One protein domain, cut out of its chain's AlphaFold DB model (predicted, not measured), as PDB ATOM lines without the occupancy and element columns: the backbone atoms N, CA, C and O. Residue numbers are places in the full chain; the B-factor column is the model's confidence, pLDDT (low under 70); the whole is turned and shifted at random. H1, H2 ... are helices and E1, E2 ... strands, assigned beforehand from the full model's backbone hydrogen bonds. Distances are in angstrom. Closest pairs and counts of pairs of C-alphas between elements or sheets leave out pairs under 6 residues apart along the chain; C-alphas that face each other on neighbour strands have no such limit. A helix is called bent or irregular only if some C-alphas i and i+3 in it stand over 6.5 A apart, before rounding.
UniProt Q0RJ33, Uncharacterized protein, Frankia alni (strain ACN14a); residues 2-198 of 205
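What this domain is: This is residues 2 to 198 of the 205 residues of an uncharacterized protein of Frankia alni (strain ACN14a) (UniProt Q0RJ33). One long helix, H5, runs through the middle, with a small three-stranded sheet, E1 E3 E2, on one side of it and a pack of four helices, H6 to H9, on the other, where H6 crosses H5 steeply. H1 and H2 run the same way as H5 beside it, H4 slants off from the first residues of H5, and the small H3 is at the rim of the sheet. The printed part has 197 residues, with nine named helices and three named strands in the order H1 H2 E1 H3 E2 E3 H4 H5 H6 H7 H8 H9; the sheet is mixed and the class is mostly helix. The whole is compact, with a radius of gyration of the C-alphas of 15.6 A, and rounded, spanning 41 by 36 by 35 A.

How they stand to each other: Begin at H1, residues 2 to 9, which touches residues 18 to 19 of H2, residues 18 to 29; the closest C-alphas, of Ile 8 and Leu 18, are 5.5 A apart. Next find the sheet: E1, residues 34 to 38, is parallel to the inner strand E3, residues 70 to 74, with N 36 and O 71 at 2.8 A, within hydrogen-bond range. E2, residues 62 to 65, is antiparallel to E3 and forms a hairpin with it; look for N 63 and O 72 at 2.9 A. H3, residues 47 to 52, only grazes the sheet with residues 47 to 49, and H4, residues 75 to 85, only grazes it with residues 75 to 78. H5, residues 89 to 106, is on one face of the sheet, making two layers, a helix layer over a strand layer; it lies over E3 and E2 at a height over the sheet of 8.9 A, along the strands, at 15 degrees to E2 on the local plane. H5 touches H2 at a shallow tilt of 8 degrees, the closest C-alphas being those of Leu 26 and Gly 106, 6.6 A. Residues 89 to 90 of H5 touch H4, with the C-alphas of Leu 78 and Pro 90 closest at 5.1 A. Residues 92 to 100 of H5 touch H6, residues 113 to 133, at a steep tilt of 65 degrees, closest at the C-alphas of Met 95 and Ala 124, 4.8 A. H6, H7, residues 139 to 151, and H8, residues 174 to 186, form an up and down bundle, each helix running against the one before; Gly 125 and Tyr 185 have the closest C-alphas of H6 and H8, 4.2 A. H9, residues 189 to 196, touches H6 at a shallow tilt of 18 degrees, opposite ways, with the C-alphas of Ala 115 and Gly 196 closest at 4.7 A. Every O i to N i+4 pair is within hydrogen-bond range in H1, H3, H4, H5, H6, H8 and H9, against 6 of 8 in H2 and 6 of 9 in H7.

Where its parts are: Find C-alpha 2 at (47.865, -37.843, -41.583), where H1 begins. H2 is irregular: C-alphas 25 and 28 are 9.7 A apart. E1 and E3 measure 13.2 A each and E2 9.7 A. Find C-alpha 89 at (35.305, -35.788, -38.845); from there H5 runs 25.6 A to C-alpha 106. H6 is 30.5 A long, H7 19.4 A and H8 18.5 A. H9 ends at C-alpha 196, (19.183, -39.567, -54.783).

The domain as a whole: The two C-alphas farthest apart are those of Gly 13 and Phe 160, 45.3 A. The printed part has no cut. The link from H7 to H8, residues 152 to 173, is long. The mean pLDDT of the printed part is 93.4; look within that link for residues 155 to 162, which are under 70.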
ATOM      1  N   GLN A   2      47.106 -36.776 -40.879       73.25
ATOM      2  CA  GLN A   2      47.865 -37.843 -41.583       73.25
ATOM      3  C   GLN A   2      47.058 -39.111 -41.940       73.25
ATOM      4  O   GLN A   2      47.193 -39.629 -43.047       73.25
ATOM      5  N   ASP A   3      46.201 -39.610 -41.042       79.94
ATOM      6  CA  ASP A   3      45.370 -40.790 -41.341       79.94
ATOM      7  C   ASP A   3      44.284 -40.503 -42.391       79.94
ATOM      8  O   ASP A   3      43.939 -41.377 -43.186       79.94
ATOM      9  N   VAL A   4      43.790 -39.262 -42.438       85.88
ATOM     10  CA  VAL A   4      42.830 -38.792 -43.446       85.88
ATOM     11  C   VAL A   4      43.517 -38.710 -44.805       85.88
ATOM     12  O   VAL A   4      43.075 -39.353 -45.754       85.88
ATOM     13  N   GLU A   5      44.652 -38.011 -44.878       86.25
ATOM     14  CA  GLU A   5      45.471 -37.892 -46.090       86.25
ATOM     15  C   GLU A   5      45.852 -39.259 -46.659       86.25
ATOM     16  O   GLU A   5      45.845 -39.455 -47.873       86.25
ATOM     17  N   ARG A   6      46.145 -40.232 -45.791       88.38
ATOM     18  CA  ARG A   6      46.411 -41.604 -46.213       88.38
ATOM     19  C   ARG A   6      45.193 -42.230 -46.894       88.38
ATOM     20  O   ARG A   6      45.327 -42.740 -48.000       88.38
ATOM     21  N   LEU A   7      44.020 -42.203 -46.262       89.56
ATOM     22  CA  LEU A   7      42.827 -42.871 -46.796       89.56
ATOM     23  C   LEU A   7      42.330 -42.262 -48.111       89.56
ATOM     24  O   LEU A   7      41.856 -43.007 -48.972       89.56
ATOM     25  N   ILE A   8      42.471 -40.944 -48.281       92.56
ATOM     26  CA  ILE A   8      42.044 -40.254 -49.506       92.56
ATOM     27  C   ILE A   8      43.040 -40.419 -50.673       92.56
ATOM     28  O   ILE A   8      42.623 -40.396 -51.830       92.56
ATOM     29  N   ASN A   9      44.336 -40.628 -50.396       93.25
ATOM     30  CA  ASN A   9      45.387 -40.731 -51.424       93.25
ATOM     31  C   ASN A   9      45.874 -42.162 -51.704       93.25
ATOM     32  O   ASN A   9      46.602 -42.378 -52.674       93.25
ATOM     33  N   GLU A  10      45.523 -43.150 -50.875       95.25
ATOM     34  CA  GLU A  10      45.914 -44.541 -51.117       95.25
ATOM     35  C   GLU A  10      45.375 -45.037 -52.475       95.25
ATOM     36  O   GLU A  10      44.218 -44.766 -52.814       95.25
ATOM     37  N   PRO A  11      46.189 -45.758 -53.269       94.94
ATOM     38  CA  PRO A  11      45.789 -46.213 -54.593       94.94
ATOM     39  C   PRO A  11      44.722 -47.313 -54.526       94.94
ATOM     40  O   PRO A  11      44.510 -47.961 -53.496       94.94
ATOM     41  N   VAL A  12      44.090 -47.570 -55.673       96.88
ATOM     42  CA  VAL A  12      43.209 -48.729 -55.866       96.88
ATOM     43  C   VAL A  12      43.947 -50.018 -55.478       96.88
ATOM     44  O   VAL A  12      45.078 -50.253 -55.902       96.88
ATOM     45  N   GLY A  13      43.290 -50.854 -54.672       95.25
ATOM     46  CA  GLY A  13      43.813 -52.136 -54.186       95.25
ATOM     47  C   GLY A  13      44.176 -52.138 -52.699       95.25
ATOM     48  O   GLY A  13      44.331 -53.208 -52.114       95.25
ATOM     49  N   CYS A  14      44.252 -50.970 -52.055       96.19
ATOM     50  CA  CYS A  14      44.391 -50.864 -50.604       96.19
ATOM     51  C   CYS A  14      43.025 -51.082 -49.913       96.19
ATOM     52  O   CYS A  14      42.103 -50.295 -50.154       96.19
ATOM     53  N   PRO A  15      42.851 -52.102 -49.044       95.94
ATOM     54  CA  PRO A  15      41.575 -52.339 -48.362       95.94
ATOM     55  C   PRO A  15      41.143 -51.134 -47.521       95.94
ATOM     56  O   PRO A  15      41.944 -50.613 -46.736       95.94
ATOM     57  N   GLY A  16      39.891 -50.706 -47.692       95.06
ATOM     58  CA  GLY A  16      39.293 -49.567 -46.986       95.06
ATOM     59  C   GLY A  16      39.699 -48.177 -47.492       95.06
ATOM     60  O   GLY A  16      39.203 -47.192 -46.954       95.06
ATOM     61  N   ALA A  17      40.581 -48.076 -48.495       96.56
ATOM     62  CA  ALA A  17      40.935 -46.800 -49.120       96.56
ATOM     63  C   ALA A  17      39.800 -46.275 -50.009       96.56
ATOM     64  O   ALA A  17      39.091 -47.063 -50.645       96.56
ATOM     65  N   LEU A  18      39.671 -44.951 -50.123       97.25
ATOM     66  CA  LEU A  18      38.557 -44.340 -50.861       97.25
ATOM     67  C   LEU A  18      38.640 -44.603 -52.368       97.25
ATOM     68  O   LEU A  18      37.622 -44.873 -53.001       97.25
ATOM     69  N   ASN A  19      39.848 -44.633 -52.940       97.94
ATOM     70  CA  ASN A  19      40.023 -45.010 -54.345       97.94
ATOM     71  C   ASN A  19      39.632 -46.469 -54.605       97.94
ATOM     72  O   ASN A  19      39.051 -46.764 -55.643       97.94
ATOM     73  N   THR A  20      39.908 -47.382 -53.667       98.19
ATOM     74  CA  THR A  20      39.466 -48.782 -53.776       98.19
ATOM     75  C   THR A  20      37.947 -48.887 -53.715       98.19
ATOM     76  O   THR A  20      37.371 -49.646 -54.488       98.19
ATOM     77  N   PHE A  21      37.303 -48.126 -52.823       98.38
ATOM     78  CA  PHE A  21      35.846 -48.072 -52.735       98.38
ATOM     79  C   PHE A  21      35.229 -47.617 -54.062       98.38
ATOM     80  O   PHE A  21      34.474 -48.364 -54.678       98.38
ATOM     81  N   TRP A  22      35.615 -46.438 -54.554       98.50
ATOM     82  CA  TRP A  22      35.011 -45.871 -55.757       98.50
ATOM     83  C   TRP A  22      35.375 -46.611 -57.042       98.50
ATOM     84  O   TRP A  22      34.540 -46.711 -57.936       98.50
ATOM     85  N   HIS A  23      36.571 -47.195 -57.140       98.44
ATOM     86  CA  HIS A  23      36.883 -48.109 -58.238       98.44
ATOM     87  C   HIS A  23      36.014 -49.376 -58.193       98.44
ATOM     88  O   HIS A  23      35.681 -49.926 -59.237       98.44
ATOM     89  N   GLY A  24      35.598 -49.833 -57.008       98.25
ATOM     90  CA  GLY A  24      34.615 -50.910 -56.875       98.25
ATOM     91  C   GLY A  24      33.232 -50.531 -57.419       98.25
ATOM     92  O   GLY A  24      32.588 -51.361 -58.055       98.25
ATOM     93  N   GLU A  25      32.804 -49.285 -57.211       98.31
ATOM     94  CA  GLU A  25      31.509 -48.769 -57.685       98.31
ATOM     95  C   GLU A  25      31.514 -48.431 -59.190       98.31
ATOM     96  O   GLU A  25      30.533 -48.671 -59.890       98.31
ATOM     97  N   LEU A  26      32.619 -47.877 -59.701       98.50
ATOM     98  CA  LEU A  26      32.677 -47.228 -61.021       98.50
ATOM     99  C   LEU A  26      33.696 -47.853 -61.990       98.50
ATOM    100  O   LEU A  26      33.770 -47.457 -63.156       98.50
ATOM    101  N   GLY A  27      34.498 -48.820 -61.543       98.31
ATOM    102  CA  GLY A  27      35.563 -49.429 -62.340       98.31
ATOM    103  C   GLY A  27      36.606 -48.412 -62.809       98.31
ATOM    104  O   GLY A  27      36.965 -47.473 -62.094       98.31
ATOM    105  N   ASP A  28      37.085 -48.586 -64.044       97.44
ATOM    106  CA  ASP A  28      38.114 -47.732 -64.661       97.44
ATOM    107  C   ASP A  28      37.656 -46.282 -64.903       97.44
ATOM    108  O   ASP A  28      38.478 -45.425 -65.226       97.44
ATOM    109  N   ALA A  29      36.361 -45.982 -64.739       97.94
ATOM    110  CA  ALA A  29      35.873 -44.609 -64.787       97.94
ATOM    111  C   ALA A  29      36.341 -43.789 -63.570       97.94
ATOM    112  O   ALA A  29      36.460 -42.566 -63.670       97.94
ATOM    113  N   TRP A  30      36.639 -44.437 -62.437       98.00
ATOM    114  CA  TRP A  30      37.217 -43.754 -61.285       98.00
ATOM    115  C   TRP A  30      38.727 -43.578 -61.440       98.00
ATOM    116  O   TRP A  30      39.501 -44.536 -61.421       98.00
ATOM    117  N   THR A  31      39.155 -42.323 -61.515       96.12
ATOM    118  CA  THR A  31      40.564 -41.928 -61.419       96.12
ATOM    119  C   THR A  31      40.861 -41.330 -60.048       96.12
ATOM    120  O   THR A  31      39.949 -40.873 -59.355       96.12
ATOM    121  N   ALA A  32      42.141 -41.320 -59.662       94.38
ATOM    122  CA  ALA A  32      42.575 -40.692 -58.419       94.38
ATOM    123  C   ALA A  32      42.131 -39.211 -58.379       94.38
ATOM    124  O   ALA A  32      42.442 -38.471 -59.318       94.38
ATOM    125  N   PRO A  33      41.406 -38.780 -57.332       96.31
ATOM    126  CA  PRO A  33      40.901 -37.417 -57.217       96.31
ATOM    127  C   PRO A  33      42.034 -36.422 -56.939       96.31
ATOM    128  O   PRO A  33      43.053 -36.765 -56.335       96.31
ATOM    129  N   ARG A  34      41.836 -35.165 -57.346       96.88
ATOM    130  CA  ARG A  34      42.730 -34.053 -56.998       96.88
ATOM    131  C   ARG A  34      42.149 -33.276 -55.822       96.88
ATOM    132  O   ARG A  34      41.076 -32.690 -55.939       96.88
ATOM    133  N   PHE A  35      42.883 -33.237 -54.717       97.38
ATOM    134  CA  PHE A  35      42.537 -32.436 -53.547       97.38
ATOM    135  C   PHE A  35      43.246 -31.081 -53.572       97.38
ATOM    136  O   PHE A  35      44.430 -31.012 -53.909       97.38
ATOM    137  N   VAL A  36      42.531 -30.016 -53.213       97.81
ATOM    138  CA  VAL A  36      43.028 -28.632 -53.187       97.81
ATOM    139  C   VAL A  36      42.786 -28.039 -51.792       97.81
ATOM    140  O   VAL A  36      41.724 -27.470 -51.545       97.81
ATOM    141  N   PRO A  37      43.734 -28.192 -50.850       97.00
ATOM    142  CA  PRO A  37      43.647 -27.500 -49.570       97.00
ATOM    143  C   PRO A  37      43.814 -25.989 -49.760       97.00
ATOM    144  O   PRO A  37      44.622 -25.551 -50.584       97.00
ATOM    145  N   TYR A  38      43.098 -25.205 -48.962       97.75
ATOM    146  CA  TYR A  38      43.266 -23.756 -48.832       97.75
ATOM    147  C   TYR A  38      43.015 -23.323 -47.379       97.75
ATOM    148  O   TYR A  38      42.504 -24.112 -46.584       97.75
ATOM    149  N   HIS A  39      43.382 -22.094 -47.021       98.06
ATOM    150  CA  HIS A  39      43.046 -21.496 -45.725       98.06
ATOM    151  C   HIS A  39      41.900 -20.493 -45.838       98.06
ATOM    152  O   HIS A  39      41.698 -19.864 -46.880       98.06
ATOM    153  N   ASP A  40      41.158 -20.294 -44.754       96.56
ATOM    154  CA  ASP A  40      40.099 -19.291 -44.728       96.56
ATOM    155  C   ASP A  40      40.669 -17.893 -45.011       96.56
ATOM    156  O   ASP A  40      41.689 -17.465 -44.465       96.56
ATOM    157  N   GLY A  41      39.999 -17.156 -45.899       97.00
ATOM    158  CA  GLY A  41      40.522 -15.901 -46.447       97.00
ATOM    159  C   GLY A  41      41.301 -16.068 -47.757       97.00
ATOM    160  O   GLY A  41      41.622 -15.059 -48.391       97.00
ATOM    161  N   GLU A  42      41.529 -17.302 -48.209       97.62
ATOM    162  CA  GLU A  42      42.068 -17.635 -49.528       97.62
ATOM    163  C   GLU A  42      40.967 -18.115 -50.487       97.62
ATOM    164  O   GLU A  42      39.852 -18.459 -50.098       97.62
ATOM    165  N   VAL A  43      41.281 -18.099 -51.780       97.38
ATOM    166  CA  VAL A  43      40.458 -18.711 -52.827       97.38
ATOM    167  C   VAL A  43      41.142 -20.024 -53.218       97.38
ATOM    168  O   VAL A  43      42.349 -19.982 -53.477       97.38
ATOM    169  N   PRO A  44      40.432 -21.168 -53.290       97.50
ATOM    170  CA  PRO A  44      41.045 -22.428 -53.699       97.50
ATOM    171  C   PRO A  44      41.660 -22.323 -55.099       97.50
ATOM    172  O   PRO A  44      41.090 -21.699 -55.999       97.50
ATOM    173  N   ASP A  45      42.815 -22.963 -55.302       97.62
ATOM    174  CA  ASP A  45      43.486 -23.013 -56.609       97.62
ATOM    175  C   ASP A  45      42.851 -24.058 -57.551       97.62
ATOM    176  O   ASP A  45      43.464 -25.031 -58.005       97.62
ATOM    177  N   ASP A  46      41.571 -23.850 -57.849       97.88
ATOM    178  CA  ASP A  46      40.783 -24.637 -58.790       97.88
ATOM    179  C   ASP A  46      39.863 -23.748 -59.645       97.88
ATOM    180  O   ASP A  46      39.895 -22.513 -59.581       97.88
ATOM    181  N   ALA A  47      39.107 -24.351 -60.562       97.88
ATOM    182  CA  ALA A  47      38.303 -23.583 -61.509       97.88
ATOM    183  C   ALA A  47      37.113 -22.884 -60.835       97.88
ATOM    184  O   ALA A  47      36.752 -21.785 -61.263       97.88
ATOM    185  N   CYS A  48      36.552 -23.468 -59.775       96.81
ATOM    186  CA  CYS A  48      35.454 -22.878 -59.014       96.81
ATOM    187  C   CYS A  48      35.934 -21.662 -58.214       96.81
ATOM    188  O   CYS A  48      35.312 -20.598 -58.286       96.81
ATOM    189  N   GLY A  49      37.092 -21.775 -57.560       96.94
ATOM    190  CA  GLY A  49      37.785 -20.672 -56.906       96.94
ATOM    191  C   GLY A  49      38.023 -19.507 -57.859       96.94
ATOM    192  O   GLY A  49      37.586 -18.385 -57.598       96.94
ATOM    193  N   ARG A  50      38.622 -19.775 -59.027       97.06
ATOM    194  CA  ARG A  50      38.883 -18.745 -60.049       97.06
ATOM    195  C   ARG A  50      37.613 -18.088 -60.598       97.06
ATOM    196  O   ARG A  50      37.659 -16.911 -60.952       97.06
ATOM    197  N   GLN A  51      36.503 -18.823 -60.698       96.81
ATOM    198  CA  GLN A  51      35.242 -18.286 -61.216       96.81
ATOM    199  C   GLN A  51      34.538 -17.363 -60.212       96.81
ATOM    200  O   GLN A  51      34.011 -16.327 -60.616       96.81
ATOM    201  N   VAL A  52      34.515 -17.733 -58.929       95.62
ATOM    202  CA  VAL A  52      33.863 -16.938 -57.873       95.62
ATOM    203  C   VAL A  52      34.757 -15.778 -57.428       95.62
ATOM    204  O   VAL A  52      34.278 -14.653 -57.300       95.62
ATOM    205  N   ASN A  53      36.056 -16.039 -57.240       95.38
ATOM    206  CA  ASN A  53      37.090 -15.070 -56.866       95.38
ATOM    207  C   ASN A  53      36.721 -14.180 -55.653       95.38
ATOM    208  O   ASN A  53      37.062 -12.997 -55.605       95.38
ATOM    209  N   ASP A  54      36.012 -14.749 -54.671       96.88
ATOM    210  CA  ASP A  54      35.704 -14.127 -53.378       96.88
ATOM    211  C   ASP A  54      35.993 -15.139 -52.257       96.88
ATOM    212  O   ASP A  54      35.231 -16.096 -52.107       96.88
ATOM    213  N   PRO A  55      37.057 -14.951 -51.453       94.88
ATOM    214  CA  PRO A  55      37.444 -15.912 -50.417       94.88
ATOM    215  C   PRO A  55      36.358 -16.131 -49.354       94.88
ATOM    216  O   PRO A  55      36.296 -17.185 -48.731       94.88
ATOM    217  N   ARG A  56      35.440 -15.174 -49.164       94.88
ATOM    218  CA  ARG A  56      34.349 -15.300 -48.182       94.88
ATOM    219  C   ARG A  56      33.311 -16.355 -48.563       94.88
ATOM    220  O   ARG A  56      32.557 -16.776 -47.700       94.88
ATOM    221  N   GLN A  57      33.244 -16.743 -49.837       92.56
ATOM    222  CA  GLN A  57      32.358 -17.813 -50.312       92.56
ATOM    223  C   GLN A  57      32.934 -19.212 -50.033       92.56
ATOM    224  O   GLN A  57      32.224 -20.203 -50.178       92.56
ATOM    225  N   PHE A  58      34.213 -19.287 -49.653       94.19
ATOM    226  CA  PHE A  58      34.941 -20.533 -49.419       94.19
ATOM    227  C   PHE A  58      35.329 -20.737 -47.949       94.19
ATOM    228  O   PHE A  58      35.777 -21.823 -47.598       94.19
ATOM    229  N   ALA A  59      35.163 -19.731 -47.087       92.81
ATOM    230  CA  ALA A  59      35.422 -19.882 -45.658       92.81
ATOM    231  C   ALA A  59      34.520 -20.963 -45.040       92.81
ATOM    232  O   ALA A  59      33.357 -21.081 -45.438       92.81
ATOM    233  N   ASP A  60      35.053 -21.721 -44.078       93.75
ATOM    234  CA  ASP A  60      34.319 -22.763 -43.345       93.75
ATOM    235  C   ASP A  60      33.693 -23.844 -44.253       93.75
ATOM    236  O   ASP A  60      32.590 -24.330 -43.990       93.75
ATOM    237  N   ASN A  61      34.358 -24.186 -45.365       93.81
ATOM    238  CA  ASN A  61      33.750 -24.989 -46.428       93.81
ATOM    239  C   ASN A  61      34.647 -26.120 -46.965       93.81
ATOM    240  O   ASN A  61      35.877 -26.090 -46.870       93.81
ATOM    241  N   ALA A  62      34.004 -27.108 -47.581       96.69
ATOM    242  CA  ALA A  62      34.593 -28.070 -48.503       96.69
ATOM    243  C   ALA A  62      33.648 -28.218 -49.702       96.69
ATOM    244  O   ALA A  62      32.451 -27.992 -49.571       96.69
ATOM    245  N   LEU A  63      34.182 -28.511 -50.887       96.31
ATOM    246  CA  LEU A  63      33.358 -28.640 -52.086       96.31
ATOM    247  C   LEU A  63      33.998 -29.520 -53.157       96.31
ATOM    248  O   LEU A  63      35.211 -29.476 -53.391       96.31
ATOM    249  N   TYR A  64      33.162 -30.233 -53.901       98.00
ATOM    250  CA  TYR A  64      33.520 -30.802 -55.192       98.00
ATOM    251  C   TYR A  64      33.299 -29.804 -56.344       98.00
ATOM    252  O   TYR A  64      32.173 -29.442 -56.694       98.00
ATOM    253  N   CYS A  65      34.382 -29.385 -57.000       97.75
ATOM    254  CA  CYS A  65      34.322 -28.528 -58.174       97.75
ATOM    255  C   CYS A  65      34.118 -29.334 -59.461       97.75
ATOM    256  O   CYS A  65      35.010 -30.008 -59.982       97.75
ATOM    257  N   THR A  66      32.943 -29.169 -60.060       95.94
ATOM    258  CA  THR A  66      32.570 -29.860 -61.304       95.94
ATOM    259  C   THR A  66      33.280 -29.352 -62.567       95.94
ATOM    260  O   THR A  66      33.175 -29.988 -63.621       95.94
ATOM    261  N   LEU A  67      33.965 -28.205 -62.488       97.19
ATOM    262  CA  LEU A  67      34.600 -27.534 -63.627       97.19
ATOM    263  C   LEU A  67      35.978 -28.113 -63.969       97.19
ATOM    264  O   LEU A  67      36.333 -28.165 -65.146       97.19
ATOM    265  N   ASP A  68      36.747 -28.544 -62.967       97.56
ATOM    266  CA  ASP A  68      38.078 -29.141 -63.142       97.56
ATOM    267  C   ASP A  68      38.353 -30.346 -62.221       97.56
ATOM    268  O   ASP A  68      39.517 -30.695 -61.997       97.56
ATOM    269  N   ASP A  69      37.280 -31.006 -61.766       97.88
ATOM    270  CA  ASP A  69      37.270 -32.297 -61.058       97.88
ATOM    271  C   ASP A  69      38.140 -32.315 -59.787       97.88
ATOM    272  O   ASP A  69      38.945 -33.226 -59.568       97.88
ATOM    273  N   THR A  70      37.997 -31.286 -58.949       98.25
ATOM    274  CA  THR A  70      38.706 -31.151 -57.665       98.25
ATOM    275  C   THR A  70      37.797 -31.286 -56.472       98.25
ATOM    276  O   THR A  70      36.636 -30.903 -56.521       98.25
ATOM    277  N   VAL A  71      38.361 -31.753 -55.364       98.38
ATOM    278  CA  VAL A  71      37.791 -31.533 -54.036       98.38
ATOM    279  C   VAL A  71      38.631 -30.471 -53.340       98.38
ATOM    280  O   VAL A  71      39.787 -30.726 -52.995       98.38
ATOM    281  N   ALA A  72      38.075 -29.277 -53.166       98.06
ATOM    282  CA  ALA A  72      38.704 -28.209 -52.405       98.06
ATOM    283  C   ALA A  72      38.198 -28.220 -50.961       98.06
ATOM    284  O   ALA A  72      37.032 -28.521 -50.720       98.06
ATOM    285  N   TYR A  73      39.059 -27.905 -49.994       97.69
ATOM    286  CA  TYR A  73      38.649 -27.820 -48.591       97.69
ATOM    287  C   TYR A  73      39.459 -26.791 -47.804       97.69
ATOM    288  O   TYR A  73      40.675 -26.675 -47.985       97.69
ATOM    289  N   SER A  74      38.776 -26.092 -46.896       97.88
ATOM    290  CA  SER A  74      39.413 -25.248 -45.891       97.88
ATOM    291  C   SER A  74      40.115 -26.124 -44.853       97.88
ATOM    292  O   SER A  74      39.501 -26.975 -44.205       97.88
ATOM    293  N   VAL A  75      41.425 -25.941 -44.702       96.88
ATOM    294  CA  VAL A  75      42.221 -26.621 -43.671       96.88
ATOM    295  C   VAL A  75      41.750 -26.202 -42.280       96.88
ATOM    296  O   VAL A  75      41.649 -27.053 -41.399       96.88
ATOM    297  N   ASP A  76      41.404 -24.925 -42.105       97.38
ATOM    298  CA  ASP A  76      40.965 -24.362 -40.828       97.38
ATOM    299  C   ASP A  76      39.621 -24.970 -40.389       97.38
ATOM    300  O   ASP A  76      39.489 -25.425 -39.250       97.38
ATOM    301  N   PHE A  77      38.676 -25.109 -41.326       96.12
ATOM    302  CA  PHE A  77      37.395 -25.783 -41.101       96.12
ATOM    303  C   PHE A  77      37.565 -27.243 -40.669       96.12
ATOM    304  O   PHE A  77      36.983 -27.695 -39.678       96.12
ATOM    305  N   LEU A  78      38.373 -28.011 -41.411       95.94
ATOM    306  CA  LEU A  78      38.592 -29.419 -41.087       95.94
ATOM    307  C   LEU A  78      39.318 -29.574 -39.741       95.94
ATOM    308  O   LEU A  78      38.987 -30.478 -38.968       95.94
ATOM    309  N   ASP A  79      40.258 -28.687 -39.416       95.94
ATOM    310  CA  ASP A  79      40.926 -28.687 -38.116       95.94
ATOM    311  C   ASP A  79      39.965 -28.334 -36.966       95.94
ATOM    312  O   ASP A  79      40.055 -28.949 -35.897       95.94
ATOM    313  N   GLU A  80      39.009 -27.419 -37.161       95.81
ATOM    314  CA  GLU A  80      37.951 -27.145 -36.180       95.81
ATOM    315  C   GLU A  80      37.067 -28.379 -35.955       95.81
ATOM    316  O   GLU A  80      36.873 -28.818 -34.814       95.81
ATOM    317  N   LEU A  81      36.588 -29.009 -37.030       94.88
ATOM    318  CA  LEU A  81      35.786 -30.230 -36.934       94.88
ATOM    319  C   LEU A  81      36.537 -31.354 -36.212       94.88
ATOM    320  O   LEU A  81      35.951 -32.068 -35.390       94.88
ATOM    321  N   ALA A  82      37.838 -31.496 -36.476       94.75
ATOM    322  CA  ALA A  82      38.681 -32.470 -35.797       94.75
ATOM    323  C   ALA A  82      38.782 -32.207 -34.286       94.75
ATOM    324  O   ALA A  82      38.799 -33.158 -33.500       94.75
ATOM    325  N   GLN A  83      38.824 -30.938 -33.869       94.50
ATOM    326  CA  GLN A  83      38.860 -30.546 -32.458       94.50
ATOM    327  C   GLN A  83      37.526 -30.796 -31.746       94.50
ATOM    328  O   GLN A  83      37.524 -31.206 -30.583       94.50
ATOM    329  N   VAL A  84      36.400 -30.577 -32.428       92.31
ATOM    330  CA  VAL A  84      35.058 -30.730 -31.844       92.31
ATOM    331  C   VAL A  84      34.624 -32.195 -31.780       92.31
ATOM    332  O   VAL A  84      34.075 -32.639 -30.771       92.31
ATOM    333  N   GLY A  85      34.843 -32.947 -32.857       87.69
ATOM    334  CA  GLY A  85      34.274 -34.283 -33.040       87.69
ATOM    335  C   GLY A  85      35.265 -35.438 -33.030       87.69
ATOM    336  O   GLY A  85      34.866 -36.589 -32.843       87.69
ATOM    337  N   GLY A  86      36.553 -35.134 -33.188       91.75
ATOM    338  CA  GLY A  86      37.629 -36.111 -33.276       91.75
ATOM    339  C   GLY A  86      38.218 -36.252 -34.685       91.75
ATOM    340  O   GLY A  86      37.692 -35.726 -35.666       91.75
ATOM    341  N   PRO A  87      39.328 -36.999 -34.815       91.88
ATOM    342  CA  PRO A  87      40.183 -36.990 -36.005       91.88
ATOM    343  C   PRO A  87      39.547 -37.580 -37.276       91.88
ATOM    344  O   PRO A  87      40.132 -37.447 -38.350       91.88
ATOM    345  N   THR A  88      38.386 -38.234 -37.178       93.56
ATOM    346  CA  THR A  88      37.649 -38.807 -38.316       93.56
ATOM    347  C   THR A  88      36.632 -37.853 -38.936       93.56
ATOM    348  O   THR A  88      36.203 -38.107 -40.056       93.56
ATOM    349  N   TYR A  89      36.269 -36.744 -38.281       96.19
ATOM    350  CA  TYR A  89      35.305 -35.788 -38.845       96.19
ATOM    351  C   TYR A  89      35.745 -35.235 -40.212       96.19
ATOM    352  O   TYR A  89      34.948 -35.303 -41.149       96.19
ATOM    353  N   PRO A  90      37.012 -34.803 -40.390       97.06
ATOM    354  CA  PRO A  90      37.505 -34.379 -41.701       97.06
ATOM    355  C   PRO A  90      37.365 -35.443 -42.787       97.06
ATOM    356  O   PRO A  90      37.047 -35.133 -43.930       97.06
ATOM    357  N   LEU A  91      37.578 -36.715 -42.432       97.31
ATOM    358  CA  LEU A  91      37.456 -37.817 -43.379       97.31
ATOM    359  C   LEU A  91      36.024 -37.943 -43.902       97.31
ATOM    360  O   LEU A  91      35.844 -38.164 -45.091       97.31
ATOM    361  N   PHE A  92      35.017 -37.796 -43.039       98.12
ATOM    362  CA  PHE A  92      33.616 -37.916 -43.446       98.12
ATOM    363  C   PHE A  92      33.161 -36.759 -44.341       98.12
ATOM    364  O   PHE A  92      32.432 -37.014 -45.296       98.12
ATOM    365  N   VAL A  93      33.642 -35.533 -44.102       98.12
ATOM    366  CA  VAL A  93      33.418 -34.398 -45.018       98.12
ATOM    367  C   VAL A  93      34.026 -34.691 -46.390       98.12
ATOM    368  O   VAL A  93      33.341 -34.614 -47.402       98.12
ATOM    369  N   LEU A  94      35.283 -35.138 -46.446       98.25
ATOM    370  CA  LEU A  94      35.923 -35.465 -47.726       98.25
ATOM    371  C   LEU A  94      35.277 -36.670 -48.429       98.25
ATOM    372  O   LEU A  94      35.216 -36.704 -49.655       98.25
ATOM    373  N   MET A  95      34.778 -37.657 -47.678       98.50
ATOM    374  CA  MET A  95      33.988 -38.759 -48.235       98.50
ATOM    375  C   MET A  95      32.676 -38.253 -48.854       98.50
ATOM    376  O   MET A  95      32.284 -38.761 -49.905       98.50
ATOM    377  N   HIS A  96      32.014 -37.269 -48.240       98.62
ATOM    378  CA  HIS A  96      30.831 -36.611 -48.803       98.62
ATOM    379  C   HIS A  96      31.179 -35.892 -50.118       98.62
ATOM    380  O   HIS A  96      30.588 -36.210 -51.146       98.62
ATOM    381  N   GLU A  97      32.233 -35.069 -50.157       98.50
ATOM    382  CA  GLU A  97      32.641 -34.382 -51.399       98.50
ATOM    383  C   GLU A  97      33.023 -35.347 -52.530       98.50
ATOM    384  O   GLU A  97      32.653 -35.173 -53.695       98.50
ATOM    385  N   LEU A  98      33.727 -36.433 -52.201       98.38
ATOM    386  CA  LEU A  98      34.022 -37.485 -53.173       98.38
ATOM    387  C   LEU A  98      32.766 -38.196 -53.683       98.38
ATOM    388  O   LEU A  98      32.805 -38.767 -54.773       98.38
ATOM    389  N   SER A  99      31.673 -38.166 -52.925       98.62
ATOM    390  CA  SER A  99      30.400 -38.743 -53.350       98.62
ATOM    391  C   SER A  99      29.740 -37.919 -54.442       98.62
ATOM    392  O   SER A  99      29.343 -38.508 -55.443       98.62
ATOM    393  N   HIS A 100      29.770 -36.584 -54.365       98.44
ATOM    394  CA  HIS A 100      29.350 -35.739 -55.492       98.44
ATOM    395  C   HIS A 100      30.138 -36.057 -56.766       98.44
ATOM    396  O   HIS A 100      29.571 -36.186 -57.857       98.44
ATOM    397  N   ARG A 101      31.456 -36.258 -56.635       98.44
ATOM    398  CA  ARG A 101      32.296 -36.702 -57.753       98.44
ATOM    399  C   ARG A 101      31.859 -38.062 -58.295       98.44
ATOM    400  O   ARG A 101      31.705 -38.220 -59.508       98.44
ATOM    401  N   GLY A 102      31.691 -39.044 -57.415       98.50
ATOM    402  CA  GLY A 102      31.300 -40.402 -57.781       98.50
ATOM    403  C   GLY A 102      29.945 -40.455 -58.482       98.50
ATOM    404  O   GLY A 102      29.826 -41.062 -59.546       98.50
ATOM    405  N   ASP A 103      28.953 -39.739 -57.956       98.19
ATOM    406  CA  ASP A 103      27.618 -39.644 -58.541       98.19
ATOM    407  C   ASP A 103      27.634 -38.949 -59.904       98.19
ATOM    408  O   ASP A 103      26.955 -39.398 -60.834       98.19
ATOM    409  N   ARG A 104      28.464 -37.912 -60.078       98.06
ATOM    410  CA  ARG A 104      28.666 -37.267 -61.383       98.06
ATOM    411  C   ARG A 104      29.261 -38.229 -62.409       98.06
ATOM    412  O   ARG A 104      28.756 -38.294 -63.528       98.06
ATOM    413  N   ILE A 105      30.312 -38.966 -62.048       98.25
ATOM    414  CA  ILE A 105      30.946 -39.955 -62.937       98.25
ATOM    415  C   ILE A 105      29.960 -41.084 -63.272       98.25
ATOM    416  O   ILE A 105      29.877 -41.508 -64.423       98.25
ATOM    417  N   GLY A 106      29.190 -41.542 -62.282       97.62
ATOM    418  CA  GLY A 106      28.198 -42.605 -62.432       97.62
ATOM    419  C   GLY A 106      26.907 -42.187 -63.143       97.62
ATOM    420  O   GLY A 106      26.117 -43.056 -63.506       97.62
ATOM    421  N   GLY A 107      26.675 -40.887 -63.353       97.38
ATOM    422  CA  GLY A 107      25.430 -40.373 -63.930       97.38
ATOM    423  C   GLY A 107      24.219 -40.515 -63.000       97.38
ATOM    424  O   GLY A 107      23.097 -40.647 -63.484       97.38
ATOM    425  N   ASN A 108      24.446 -40.494 -61.684       96.69
ATOM    426  CA  ASN A 108      23.444 -40.716 -60.637       96.69
ATOM    427  C   ASN A 108      23.220 -39.469 -59.769       96.69
ATOM    428  O   ASN A 108      23.005 -39.602 -58.568       96.69
ATOM    429  N   LEU A 109      23.306 -38.274 -60.364       96.81
ATOM    430  CA  LEU A 109      23.041 -37.019 -59.655       96.81
ATOM    431  C   LEU A 109      21.632 -37.020 -59.051       96.81
ATOM    432  O   LEU A 109      20.689 -37.550 -59.652       96.81
ATOM    433  N   GLY A 110      21.503 -36.404 -57.877       96.12
ATOM    434  CA  GLY A 110      20.226 -36.286 -57.192       96.12
ATOM    435  C   GLY A 110      19.202 -35.511 -58.024       96.12
ATOM    436  O   GLY A 110      19.529 -34.581 -58.759       96.12
ATOM    437  N   VAL A 111      17.926 -35.885 -57.915       96.44
ATOM    438  CA  VAL A 111      16.846 -35.235 -58.685       96.44
ATOM    439  C   VAL A 111      16.497 -33.834 -58.167       96.44
ATOM    440  O   VAL A 111      15.886 -33.043 -58.886       96.44
ATOM    441  N   VAL A 112      16.884 -33.532 -56.925       95.00
ATOM    442  CA  VAL A 112      16.798 -32.221 -56.266       95.00
ATOM    443  C   VAL A 112      18.012 -32.041 -55.352       95.00
ATOM    444  O   VAL A 112      18.554 -33.040 -54.877       95.00
ATOM    445  N   THR A 113      18.391 -30.794 -55.047       93.75
ATOM    446  CA  THR A 113      19.575 -30.464 -54.229       93.75
ATOM    447  C   THR A 113      19.636 -31.273 -52.935       93.75
ATOM    448  O   THR A 113      20.602 -31.984 -52.695       93.75
ATOM    449  N   ARG A 114      18.545 -31.307 -52.158       94.12
ATOM    450  CA  ARG A 114      18.506 -32.081 -50.907       94.12
ATOM    451  C   ARG A 114      18.730 -33.583 -51.105       94.12
ATOM    452  O   ARG A 114      19.272 -34.248 -50.228       94.12
ATOM    453  N   ALA A 115      18.237 -34.149 -52.205       95.81
ATOM    454  CA  ALA A 115      18.415 -35.570 -52.488       95.81
ATOM    455  C   ALA A 115      19.865 -35.878 -52.870       95.81
ATOM    456  O   ALA A 115      20.372 -36.917 -52.463       95.81
ATOM    457  N   GLU A 116      20.519 -34.971 -53.599       97.00
ATOM    458  CA  GLU A 116      21.943 -35.058 -53.934       97.00
ATOM    459  C   GLU A 116      22.811 -35.026 -52.667       97.00
ATOM    460  O   GLU A 116      23.624 -35.918 -52.448       97.00
ATOM    461  N   GLU A 117      22.544 -34.085 -51.766       97.12
ATOM    462  CA  GLU A 117      23.264 -33.922 -50.495       97.12
ATOM    463  C   GLU A 117      23.070 -35.127 -49.555       97.12
ATOM    464  O   GLU A 117      24.027 -35.698 -49.027       97.12
ATOM    465  N   ASN A 118      21.830 -35.608 -49.407       97.25
ATOM    466  CA  ASN A 118      21.560 -36.820 -48.628       97.25
ATOM    467  C   ASN A 118      22.138 -38.087 -49.293       97.25
ATOM    468  O   ASN A 118      22.499 -39.041 -48.601       97.25
ATOM    469  N   GLN A 119      22.222 -38.146 -50.624       98.38
ATOM    470  CA  GLN A 119      22.895 -39.241 -51.325       98.38
ATOM    471  C   GLN A 119      24.399 -39.229 -51.027       98.38
ATOM    472  O   GLN A 119      24.954 -40.289 -50.721       98.38
ATOM    473  N   ALA A 120      25.027 -38.051 -51.021       98.56
ATOM    474  CA  ALA A 120      26.429 -37.883 -50.662       98.56
ATOM    475  C   ALA A 120      26.710 -38.275 -49.199       98.56
ATOM    476  O   ALA A 120      27.638 -39.044 -48.933       98.56
ATOM    477  N   ASP A 121      25.855 -37.873 -48.252       98.62
ATOM    478  CA  ASP A 121      25.936 -38.314 -46.850       98.62
ATOM    479  C   ASP A 121      25.818 -39.844 -46.720       98.62
ATOM    480  O   ASP A 121      26.553 -40.481 -45.957       98.62
ATOM    481  N   CYS A 122      24.917 -40.463 -47.489       98.62
ATOM    482  CA  CYS A 122      24.776 -41.916 -47.529       98.62
ATOM    483  C   CYS A 122      26.047 -42.592 -48.058       98.62
ATOM    484  O   CYS A 122      26.567 -43.519 -47.431       98.62
ATOM    485  N   PHE A 123      26.613 -42.111 -49.164       98.81
ATOM    486  CA  PHE A 123      27.863 -42.659 -49.682       98.81
ATOM    487  C   PHE A 123      29.049 -42.424 -48.746       98.81
ATOM    488  O   PHE A 123      29.927 -43.289 -48.666       98.81
ATOM    489  N   ALA A 124      29.064 -41.343 -47.964       98.62
ATOM    490  CA  ALA A 124      30.040 -41.171 -46.896       98.62
ATOM    491  C   ALA A 124      29.920 -42.274 -45.827       98.62
ATOM    492  O   ALA A 124      30.927 -42.842 -45.401       98.62
ATOM    493  N   GLY A 125      28.697 -42.673 -45.461       98.38
ATOM    494  CA  GLY A 125      28.457 -43.829 -44.587       98.38
ATOM    495  C   GLY A 125      28.947 -45.151 -45.188       98.38
ATOM    496  O   GLY A 125      29.553 -45.977 -44.499       98.38
ATOM    497  N   ARG A 126      28.737 -45.341 -46.494       98.62
ATOM    498  CA  ARG A 126      29.134 -46.543 -47.246       98.62
ATOM    499  C   ARG A 126      30.661 -46.674 -47.337       98.62
ATOM    500  O   ARG A 126      31.209 -47.745 -47.062       98.62
ATOM    501  N   GLN A 127      31.351 -45.560 -47.585       98.38
ATOM    502  CA  GLN A 127      32.811 -45.438 -47.502       98.38
ATOM    503  C   GLN A 127      33.326 -45.703 -46.078       98.38
ATOM    504  O   GLN A 127      34.278 -46.465 -45.895       98.38
ATOM    505  N   ALA A 128      32.674 -45.138 -45.057       98.06
ATOM    506  CA  ALA A 128      33.042 -45.349 -43.659       98.06
ATOM    507  C   ALA A 128      32.917 -46.821 -43.236       98.06
ATOM    508  O   ALA A 128      33.809 -47.344 -42.571       98.06
ATOM    509  N   SER A 129      31.863 -47.532 -43.647       97.94
ATOM    510  CA  SER A 129      31.758 -48.970 -43.373       97.94
ATOM    511  C   SER A 129      32.846 -49.763 -44.097       97.94
ATOM    512  O   SER A 129      33.466 -50.609 -43.464       97.94
ATOM    513  N   ALA A 130      33.172 -49.451 -45.356       97.88
ATOM    514  CA  ALA A 130      34.280 -50.117 -46.048       97.88
ATOM    515  C   ALA A 130      35.637 -49.893 -45.345       97.88
ATOM    516  O   ALA A 130      36.432 -50.824 -45.195       97.88
ATOM    517  N   ALA A 131      35.897 -48.671 -44.868       97.44
ATOM    518  CA  ALA A 131      37.084 -48.357 -44.074       97.44
ATOM    519  C   ALA A 131      37.077 -49.083 -42.714       97.44
ATOM    520  O   ALA A 131      38.116 -49.576 -42.268       97.44
ATOM    521  N   HIS A 132      35.915 -49.181 -42.065       96.88
ATOM    522  CA  HIS A 132      35.745 -49.892 -40.801       96.88
ATOM    523  C   HIS A 132      36.002 -51.395 -40.945       96.88
ATOM    524  O   HIS A 132      36.788 -51.951 -40.179       96.88
ATOM    525  N   ASP A 133      35.396 -52.032 -41.946       97.25
ATOM    526  CA  ASP A 133      35.519 -53.469 -42.206       97.25
ATOM    527  C   ASP A 133      36.973 -53.858 -42.524       97.25
ATOM    528  O   ASP A 133      37.433 -54.948 -42.185       97.25
ATOM    529  N   ALA A 134      37.734 -52.929 -43.110       96.75
ATOM    530  CA  ALA A 134      39.171 -53.055 -43.345       96.75
ATOM    531  C   ALA A 134      40.048 -52.711 -42.120       96.75
ATOM    532  O   ALA A 134      41.275 -52.695 -42.230       96.75
ATOM    533  N   GLY A 135      39.450 -52.402 -40.965       95.88
ATOM    534  CA  GLY A 135      40.151 -52.067 -39.725       95.88
ATOM    535  C   GLY A 135      40.847 -50.702 -39.729       95.88
ATOM    536  O   GLY A 135      41.735 -50.476 -38.909       95.88
ATOM    537  N   ARG A 136      40.482 -49.795 -40.647       94.56
ATOM    538  CA  ARG A 136      41.098 -48.462 -40.780       94.56
ATOM    539  C   ARG A 136      40.496 -47.428 -39.836       94.56
ATOM    540  O   ARG A 136      41.195 -46.510 -39.426       94.56
ATOM    541  N   ILE A 137      39.220 -47.585 -39.490       93.94
ATOM    542  CA  ILE A 137      38.524 -46.751 -38.506       93.94
ATOM    543  C   ILE A 137      37.821 -47.634 -37.471       93.94
ATOM    544  O   ILE A 137      37.280 -48.699 -37.793       93.94
ATOM    545  N   ALA A 138      37.825 -47.210 -36.206       93.56
ATOM    546  CA  ALA A 138      37.094 -47.928 -35.170       93.56
ATOM    547  C   ALA A 138      35.583 -47.733 -35.358       93.56
ATOM    548  O   ALA A 138      35.136 -46.662 -35.761       93.56
ATOM    549  N   VAL A 139      34.780 -48.740 -34.993       91.38
ATOM    550  CA  VAL A 139      33.308 -48.668 -35.104       91.38
ATOM    551  C   VAL A 139      32.736 -47.437 -34.400       91.38
ATOM    552  O   VAL A 139      31.853 -46.773 -34.931       91.38
ATOM    553  N   ARG A 140      33.275 -47.090 -33.224       90.56
ATOM    554  CA  ARG A 140      32.824 -45.919 -32.466       90.56
ATOM    555  C   ARG A 140      33.027 -44.633 -33.272       90.56
ATOM    556  O   ARG A 140      32.136 -43.802 -33.264       90.56
ATOM    557  N   ASP A 141      34.151 -44.519 -33.984       91.25
ATOM    558  CA  ASP A 141      34.517 -43.326 -34.744       91.25
ATOM    559  C   ASP A 141      33.685 -43.269 -36.036       91.25
ATOM    560  O   ASP A 141      33.210 -42.205 -36.418       91.25
ATOM    561  N   ALA A 142      33.419 -44.425 -36.662       87.94
ATOM    562  CA  ALA A 142      32.516 -44.543 -37.806       87.94
ATOM    563  C   ALA A 142      31.087 -44.084 -37.471       87.94
ATOM    564  O   ALA A 142      30.479 -43.334 -38.229       87.94
ATOM    565  N   LEU A 143      30.564 -44.473 -36.302       87.75
ATOM    566  CA  LEU A 143      29.233 -44.059 -35.846       87.75
ATOM    567  C   LEU A 143      29.144 -42.561 -35.518       87.75
ATOM    568  O   LEU A 143      28.043 -42.008 -35.545       87.75
ATOM    569  N   GLN A 144      30.266 -41.882 -35.248       93.62
ATOM    570  CA  GLN A 144      30.250 -40.433 -35.047       93.62
ATOM    571  C   GLN A 144      29.960 -39.654 -36.339       93.62
ATOM    572  O   GLN A 144      29.541 -38.504 -36.245       93.62
ATOM    573  N   GLY A 145      30.087 -40.260 -37.526       94.94
ATOM    574  CA  GLY A 145      29.699 -39.603 -38.777       94.94
ATOM    575  C   GLY A 145      28.232 -39.161 -38.777       94.94
ATOM    576  O   GLY A 145      27.925 -38.043 -39.173       94.94
ATOM    577  N   ALA A 146      27.326 -39.953 -38.190       96.25
ATOM    578  CA  ALA A 146      25.928 -39.545 -38.033       96.25
ATOM    579  C   ALA A 146      25.767 -38.312 -37.118       96.25
ATOM    580  O   ALA A 146      24.875 -37.497 -37.341       96.25
ATOM    581  N   LEU A 147      26.625 -38.151 -36.101       95.50
ATOM    582  CA  LEU A 147      26.626 -36.970 -35.228       95.50
ATOM    583  C   LEU A 147      27.194 -35.737 -35.941       95.50
ATOM    584  O   LEU A 147      26.640 -34.650 -35.784       95.50
ATOM    585  N   LEU A 148      28.251 -35.905 -36.742       96.00
ATOM    586  CA  LEU A 148      28.778 -34.853 -37.613       96.00
ATOM    587  C   LEU A 148      27.686 -34.342 -38.559       96.00
ATOM    588  O   LEU A 148      27.355 -33.160 -38.528       96.00
ATOM    589  N   PHE A 149      27.083 -35.229 -39.350       96.12
ATOM    590  CA  PHE A 149      26.076 -34.840 -40.339       96.12
ATOM    591  C   PHE A 149      24.795 -34.294 -39.699       96.12
ATOM    592  O   PHE A 149      24.163 -33.400 -40.253       96.12
ATOM    593  N   TYR A 150      24.457 -34.731 -38.480       94.56
ATOM    594  CA  TYR A 150      23.435 -34.055 -37.681       94.56
ATOM    595  C   TYR A 150      23.804 -32.591 -37.400       94.56
ATOM    596  O   TYR A 150      22.967 -31.705 -37.547       94.56
ATOM    597  N   SER A 151      25.047 -32.324 -36.989       92.38
ATOM    598  CA  SER A 151      25.501 -30.965 -36.662       92.38
ATOM    599  C   SER A 151      25.632 -30.042 -37.878       92.38
ATOM    600  O   SER A 151      25.462 -28.837 -37.724       92.38
ATOM    601  N   LEU A 152      25.868 -30.606 -39.068       89.75
ATOM    602  CA  LEU A 152      25.959 -29.884 -40.344       89.75
ATOM    603  C   LEU A 152      24.613 -29.748 -41.080       89.75
ATOM    604  O   LEU A 152      24.576 -29.269 -42.210       89.75
ATOM    605  N   GLY A 153      23.504 -30.212 -40.498       85.88
ATOM    606  CA  GLY A 153      22.187 -30.084 -41.122       85.88
ATOM    607  C   GLY A 153      21.631 -28.664 -41.070       85.88
ATOM    608  O   GLY A 153      21.861 -27.921 -40.112       85.88
ATOM    609  N   ASP A 154      20.823 -28.312 -42.067       80.12
ATOM    610  CA  ASP A 154      20.227 -26.987 -42.169       80.12
ATOM    611  C   ASP A 154      19.267 -26.724 -41.008       80.12
ATOM    612  O   ASP A 154      18.284 -27.430 -40.767       80.12
ATOM    613  N   THR A 155      19.569 -25.662 -40.263       68.88
ATOM    614  CA  THR A 155      18.726 -25.133 -39.178       68.88
ATOM    615  C   THR A 155      18.211 -23.726 -39.486       68.88
ATOM    616  O   THR A 155      17.534 -23.108 -38.654       68.88
ATOM    617  N   ARG A 156      18.526 -23.195 -40.677       56.97
ATOM    618  CA  ARG A 156      18.128 -21.856 -41.123       56.97
ATOM    619  C   ARG A 156      16.596 -21.776 -41.183       56.97
ATOM    620  O   ARG A 156      15.935 -22.594 -41.804       56.97
ATOM    621  N   GLY A 157      16.024 -20.795 -40.477       49.91
ATOM    622  CA  GLY A 157      14.571 -20.659 -40.279       49.91
ATOM    623  C   GLY A 157      14.014 -21.356 -39.022       49.91
ATOM    624  O   GLY A 157      12.832 -21.204 -38.714       49.91
ATOM    625  N   GLY A 158      14.859 -22.045 -38.246       49.94
ATOM    626  CA  GLY A 158      14.499 -22.763 -37.020       49.94
ATOM    627  C   GLY A 158      14.130 -24.228 -37.272       49.94
ATOM    628  O   GLY A 158      13.843 -24.618 -38.394       49.94
ATOM    629  N   TRP A 159      14.072 -25.043 -36.210       50.88
ATOM    630  CA  TRP A 159      13.828 -26.502 -36.266       50.88
ATOM    631  C   TRP A 159      12.564 -26.952 -37.030       50.88
ATOM    632  O   TRP A 159      12.413 -28.142 -37.301       50.88
ATOM    633  N   PHE A 160      11.644 -26.028 -37.321       48.66
ATOM    634  CA  PHE A 160      10.370 -26.279 -38.000       48.66
ATOM    635  C   PHE A 160      10.264 -25.630 -39.386       48.66
ATOM    636  O   PHE A 160       9.296 -25.905 -40.093       48.66
ATOM    637  N   ALA A 161      11.207 -24.767 -39.775       48.22
ATOM    638  CA  ALA A 161      11.245 -24.247 -41.132       48.22
ATOM    639  C   ALA A 161      11.986 -25.250 -42.009       48.22
ATOM    640  O   ALA A 161      13.108 -25.642 -41.708       48.22
ATOM    641  N   GLN A 162      11.331 -25.680 -43.081       61.41
ATOM    642  CA  GLN A 162      11.962 -26.474 -44.118       61.41
ATOM    643  C   GLN A 162      12.073 -25.585 -45.346       61.41
ATOM    644  O   GLN A 162      11.060 -25.145 -45.894       61.41
ATOM    645  N   GLU A 163      13.298 -25.299 -45.768       71.88
ATOM    646  CA  GLU A 163      13.528 -24.779 -47.110       71.88
ATOM    647  C   GLU A 163      12.969 -25.771 -48.159       71.88
ATOM    648  O   GLU A 163      12.790 -26.963 -47.870       71.88
ATOM    649  N   PRO A 164      12.634 -25.333 -49.379       82.69
ATOM    650  CA  PRO A 164      12.260 -26.252 -50.449       82.69
ATOM    651  C   PRO A 164      13.376 -27.270 -50.730       82.69
ATOM    652  O   PRO A 164      14.549 -26.921 -50.697       82.69
ATOM    653  N   ALA A 165      13.027 -28.515 -51.072       81.62
ATOM    654  CA  ALA A 165      14.014 -29.561 -51.386       81.62
ATOM    655  C   ALA A 165      14.941 -29.213 -52.564       81.62
ATOM    656  O   ALA A 165      16.041 -29.748 -52.673       81.62
ATOM    657  N   SER A 166      14.485 -28.317 -53.439       87.31
ATOM    658  CA  SER A 166      15.208 -27.820 -54.606       87.31
ATOM    659  C   SER A 166      15.893 -26.468 -54.373       87.31
ATOM    660  O   SER A 166      16.291 -25.832 -55.350       87.31
ATOM    661  N   ALA A 167      15.933 -25.946 -53.139       84.81
ATOM    662  CA  ALA A 167      16.665 -24.710 -52.882       84.81
ATOM    663  C   ALA A 167      18.164 -24.942 -53.161       84.81
ATOM    664  O   ALA A 167      18.665 -26.024 -52.852       84.81
ATOM    665  N   PRO A 168      18.883 -23.981 -53.774       81.44
ATOM    666  CA  PRO A 168      20.296 -24.165 -54.114       81.44
ATOM    667  C   PRO A 168      21.201 -24.465 -52.915       81.44
ATOM    668  O   PRO A 168      22.256 -25.049 -53.105       81.44
ATOM    669  N   ASP A 169      20.794 -24.065 -51.711       81.62
ATOM    670  CA  ASP A 169      21.508 -24.263 -50.451       81.62
ATOM    671  C   ASP A 169      20.859 -25.320 -49.540       81.62
ATOM    672  O   ASP A 169      21.131 -25.333 -48.345       81.62
ATOM    673  N   ALA A 170      19.996 -26.189 -50.083       84.69
ATOM    674  CA  ALA A 170      19.354 -27.255 -49.316       84.69
ATOM    675  C   ALA A 170      20.271 -28.478 -49.151       84.69
ATOM    676  O   ALA A 170      20.262 -29.366 -50.001       84.69
ATOM    677  N   HIS A 171      20.960 -28.577 -48.018       85.19
ATOM    678  CA  HIS A 171      21.714 -29.758 -47.573       85.19
ATOM    679  C   HIS A 171      20.802 -30.792 -46.906       85.19
ATOM    680  O   HIS A 171      21.036 -31.997 -46.966       85.19
ATOM    681  N   GLY A 172      19.716 -30.330 -46.282       85.56
ATOM    682  CA  GLY A 172      18.745 -31.174 -45.593       85.56
ATOM    683  C   GLY A 172      18.795 -31.031 -44.078       85.56
ATOM    684  O   GLY A 172      19.756 -30.549 -43.480       85.56
ATOM    685  N   SER A 173      17.716 -31.459 -43.422       89.38
ATOM    686  CA  SER A 173      17.603 -31.315 -41.969       89.38
ATOM    687  C   SER A 173      18.636 -32.173 -41.225       89.38
ATOM    688  O   SER A 173      18.979 -33.262 -41.699       89.38
ATOM    689  N   PRO A 174      19.028 -31.793 -39.992       91.94
ATOM    690  CA  PRO A 174      19.905 -32.594 -39.132       91.94
ATOM    691  C   PRO A 174      19.541 -34.082 -39.062       91.94
ATOM    692  O   PRO A 174      20.401 -34.959 -39.078       91.94
ATOM    693  N   ARG A 175      18.239 -34.394 -39.004       92.06
ATOM    694  CA  ARG A 175      17.764 -35.783 -38.943       92.06
ATOM    695  C   ARG A 175      17.948 -36.520 -40.264       92.06
ATOM    696  O   ARG A 175      18.340 -37.680 -40.224       92.06
ATOM    697  N   GLN A 176      17.653 -35.872 -41.392       93.62
ATOM    698  CA  GLN A 176      17.796 -36.478 -42.718       93.62
ATOM    699  C   GLN A 176      19.260 -36.811 -42.994       93.62
ATOM    700  O   GLN A 176      19.557 -37.970 -43.272       93.62
ATOM    701  N   ARG A 177      20.161 -35.848 -42.781       96.25
ATOM    702  CA  ARG A 177      21.606 -36.013 -42.975       96.25
ATOM    703  C   ARG A 177      22.194 -37.137 -42.113       96.25
ATOM    704  O   ARG A 177      22.833 -38.068 -42.604       96.25
ATOM    705  N   ALA A 178      21.872 -37.144 -40.815       96.38
ATOM    706  CA  ALA A 178      22.295 -38.210 -39.900       96.38
ATOM    707  C   ALA A 178      21.744 -39.593 -40.290       96.38
ATOM    708  O   ALA A 178      22.450 -40.603 -40.205       96.38
ATOM    709  N   GLN A 179      20.476 -39.650 -40.706       96.50
ATOM    710  CA  GLN A 179      19.835 -40.888 -41.139       96.50
ATOM    711  C   GLN A 179      20.423 -41.392 -42.460       96.50
ATOM    712  O   GLN A 179      20.645 -42.594 -42.578       96.50
ATOM    713  N   ALA A 180      20.705 -40.512 -43.422       97.81
ATOM    714  CA  ALA A 180      21.339 -40.863 -44.686       97.81
ATOM    715  C   ALA A 180      22.690 -41.544 -44.458       97.81
ATOM    716  O   ALA A 180      22.890 -42.674 -44.908       97.81
ATOM    717  N   PHE A 181      23.564 -40.922 -43.660       98.25
ATOM    718  CA  PHE A 181      24.844 -41.520 -43.286       98.25
ATOM    719  C   PHE A 181      24.670 -42.890 -42.618       98.25
ATOM    720  O   PHE A 181      25.318 -43.868 -42.997       98.25
ATOM    721  N   ALA A 182      23.765 -42.995 -41.637       97.62
ATOM    722  CA  ALA A 182      23.512 -44.252 -40.937       97.62
ATOM    723  C   ALA A 182      22.993 -45.353 -41.878       97.62
ATOM    724  O   ALA A 182      23.387 -46.513 -41.746       97.62
ATOM    725  N   LEU A 183      22.135 -45.003 -42.840       97.75
ATOM    726  CA  LEU A 183      21.649 -45.928 -43.861       97.75
ATOM    727  C   LEU A 183      22.798 -46.428 -44.732       97.75
ATOM    728  O   LEU A 183      22.933 -47.637 -44.881       97.75
ATOM    729  N   GLY A 184      23.661 -45.545 -45.232       97.94
ATOM    730  CA  GLY A 184      24.821 -45.951 -46.025       97.94
ATOM    731  C   GLY A 184      25.821 -46.813 -45.257       97.94
ATOM    732  O   GLY A 184      26.359 -47.780 -45.792       97.94
ATOM    733  N   TYR A 185      26.027 -46.538 -43.968       98.06
ATOM    734  CA  TYR A 185      26.871 -47.384 -43.123       98.06
ATOM    735  C   TYR A 185      26.304 -48.806 -42.961       98.06
ATOM    736  O   TYR A 185      27.056 -49.778 -42.958       98.06
ATOM    737  N   LEU A 186      24.977 -48.939 -42.840       97.25
ATOM    738  CA  LEU A 186      24.291 -50.205 -42.541       97.25
ATOM    739  C   LEU A 186      23.783 -50.967 -43.780       97.25
ATOM    740  O   LEU A 186      23.315 -52.104 -43.644       97.25
ATOM    741  N   ARG A 187      23.789 -50.340 -44.959       97.06
ATOM    742  CA  ARG A 187      23.208 -50.853 -46.208       97.06
ATOM    743  C   ARG A 187      24.207 -50.767 -47.364       97.06
ATOM    744  O   ARG A 187      25.364 -50.397 -47.185       97.06
ATOM    745  N   ASP A 188      23.759 -51.189 -48.540       96.81
ATOM    746  CA  ASP A 188      24.530 -51.139 -49.779       96.81
ATOM    747  C   ASP A 188      24.348 -49.811 -50.537       96.81
ATOM    748  O   ASP A 188      23.470 -48.999 -50.232       96.81
ATOM    749  N   SER A 189      25.170 -49.611 -51.568       97.94
ATOM    750  CA  SER A 189      25.179 -48.418 -52.424       97.94
ATOM    751  C   SER A 189      23.848 -48.181 -53.160       97.94
ATOM    752  O   SER A 189      23.500 -47.043 -53.473       97.94
ATOM    753  N   SER A 190      23.027 -49.223 -53.363       97.44
ATOM    754  CA  SER A 190      21.710 -49.081 -54.006       97.44
ATOM    755  C   SER A 190      20.727 -48.264 -53.158       97.44
ATOM    756  O   SER A 190      19.843 -47.585 -53.695       97.44
ATOM    757  N   THR A 191      20.919 -48.274 -51.836       97.94
ATOM    758  CA  THR A 191      20.174 -47.431 -50.898       97.94
ATOM    759  C   THR A 191      20.478 -45.952 -51.143       97.94
ATOM    760  O   THR A 191      19.550 -45.153 -51.255       97.94
ATOM    761  N   CYS A 192      21.751 -45.593 -51.327       98.38
ATOM    762  CA  CYS A 192      22.161 -44.211 -51.584       98.38
ATOM    763  C   CYS A 192      21.613 -43.698 -52.923       98.38
ATOM    764  O   CYS A 192      21.001 -42.633 -52.975       98.38
ATOM    765  N   HIS A 193      21.670 -44.510 -53.981       97.81
ATOM    766  CA  HIS A 193      21.032 -44.165 -55.258       97.81
ATOM    767  C   HIS A 193      19.503 -44.060 -55.180       97.81
ATOM    768  O   HIS A 193      18.871 -43.417 -56.016       97.81
ATOM    769  N   THR A 194      18.860 -44.738 -54.229       97.62
ATOM    770  CA  THR A 194      17.416 -44.588 -53.992       97.62
ATOM    771  C   THR A 194      17.111 -43.247 -53.331       97.62
ATOM    772  O   THR A 194      16.198 -42.561 -53.782       97.62
ATOM    773  N   ILE A 195      17.920 -42.836 -52.348       97.50
ATOM    774  CA  ILE A 195      17.839 -41.504 -51.725       97.50
ATOM    775  C   ILE A 195      17.991 -40.399 -52.780       97.50
ATOM    776  O   ILE A 195      17.157 -39.498 -52.829       97.50
ATOM    777  N   GLY A 196      18.964 -40.523 -53.688       97.38
ATOM    778  CA  GLY A 196      19.183 -39.567 -54.783       97.38
ATOM    779  C   GLY A 196      17.980 -39.347 -55.705       97.38
ATOM    780  O   GLY A 196      17.818 -38.283 -56.295       97.38
ATOM    781  N   ARG A 197      17.079 -40.332 -55.806       97.06
ATOM    782  CA  ARG A 197      15.867 -40.271 -56.644       97.06
ATOM    783  C   ARG A 197      14.648 -39.680 -55.925       97.06
ATOM    784  O   ARG A 197      13.566 -39.637 -56.505       97.06
ATOM    785  N   SER A 198      14.802 -39.241 -54.678       94.94
ATOM    786  CA  SER A 198      13.722 -38.675 -53.871       94.94
ATOM    787  C   SER A 198      13.386 -37.244 -54.299       94.94
ATOM    788  O   SER A 198      14.150 -36.319 -54.047       94.94
TER     789      SER A 198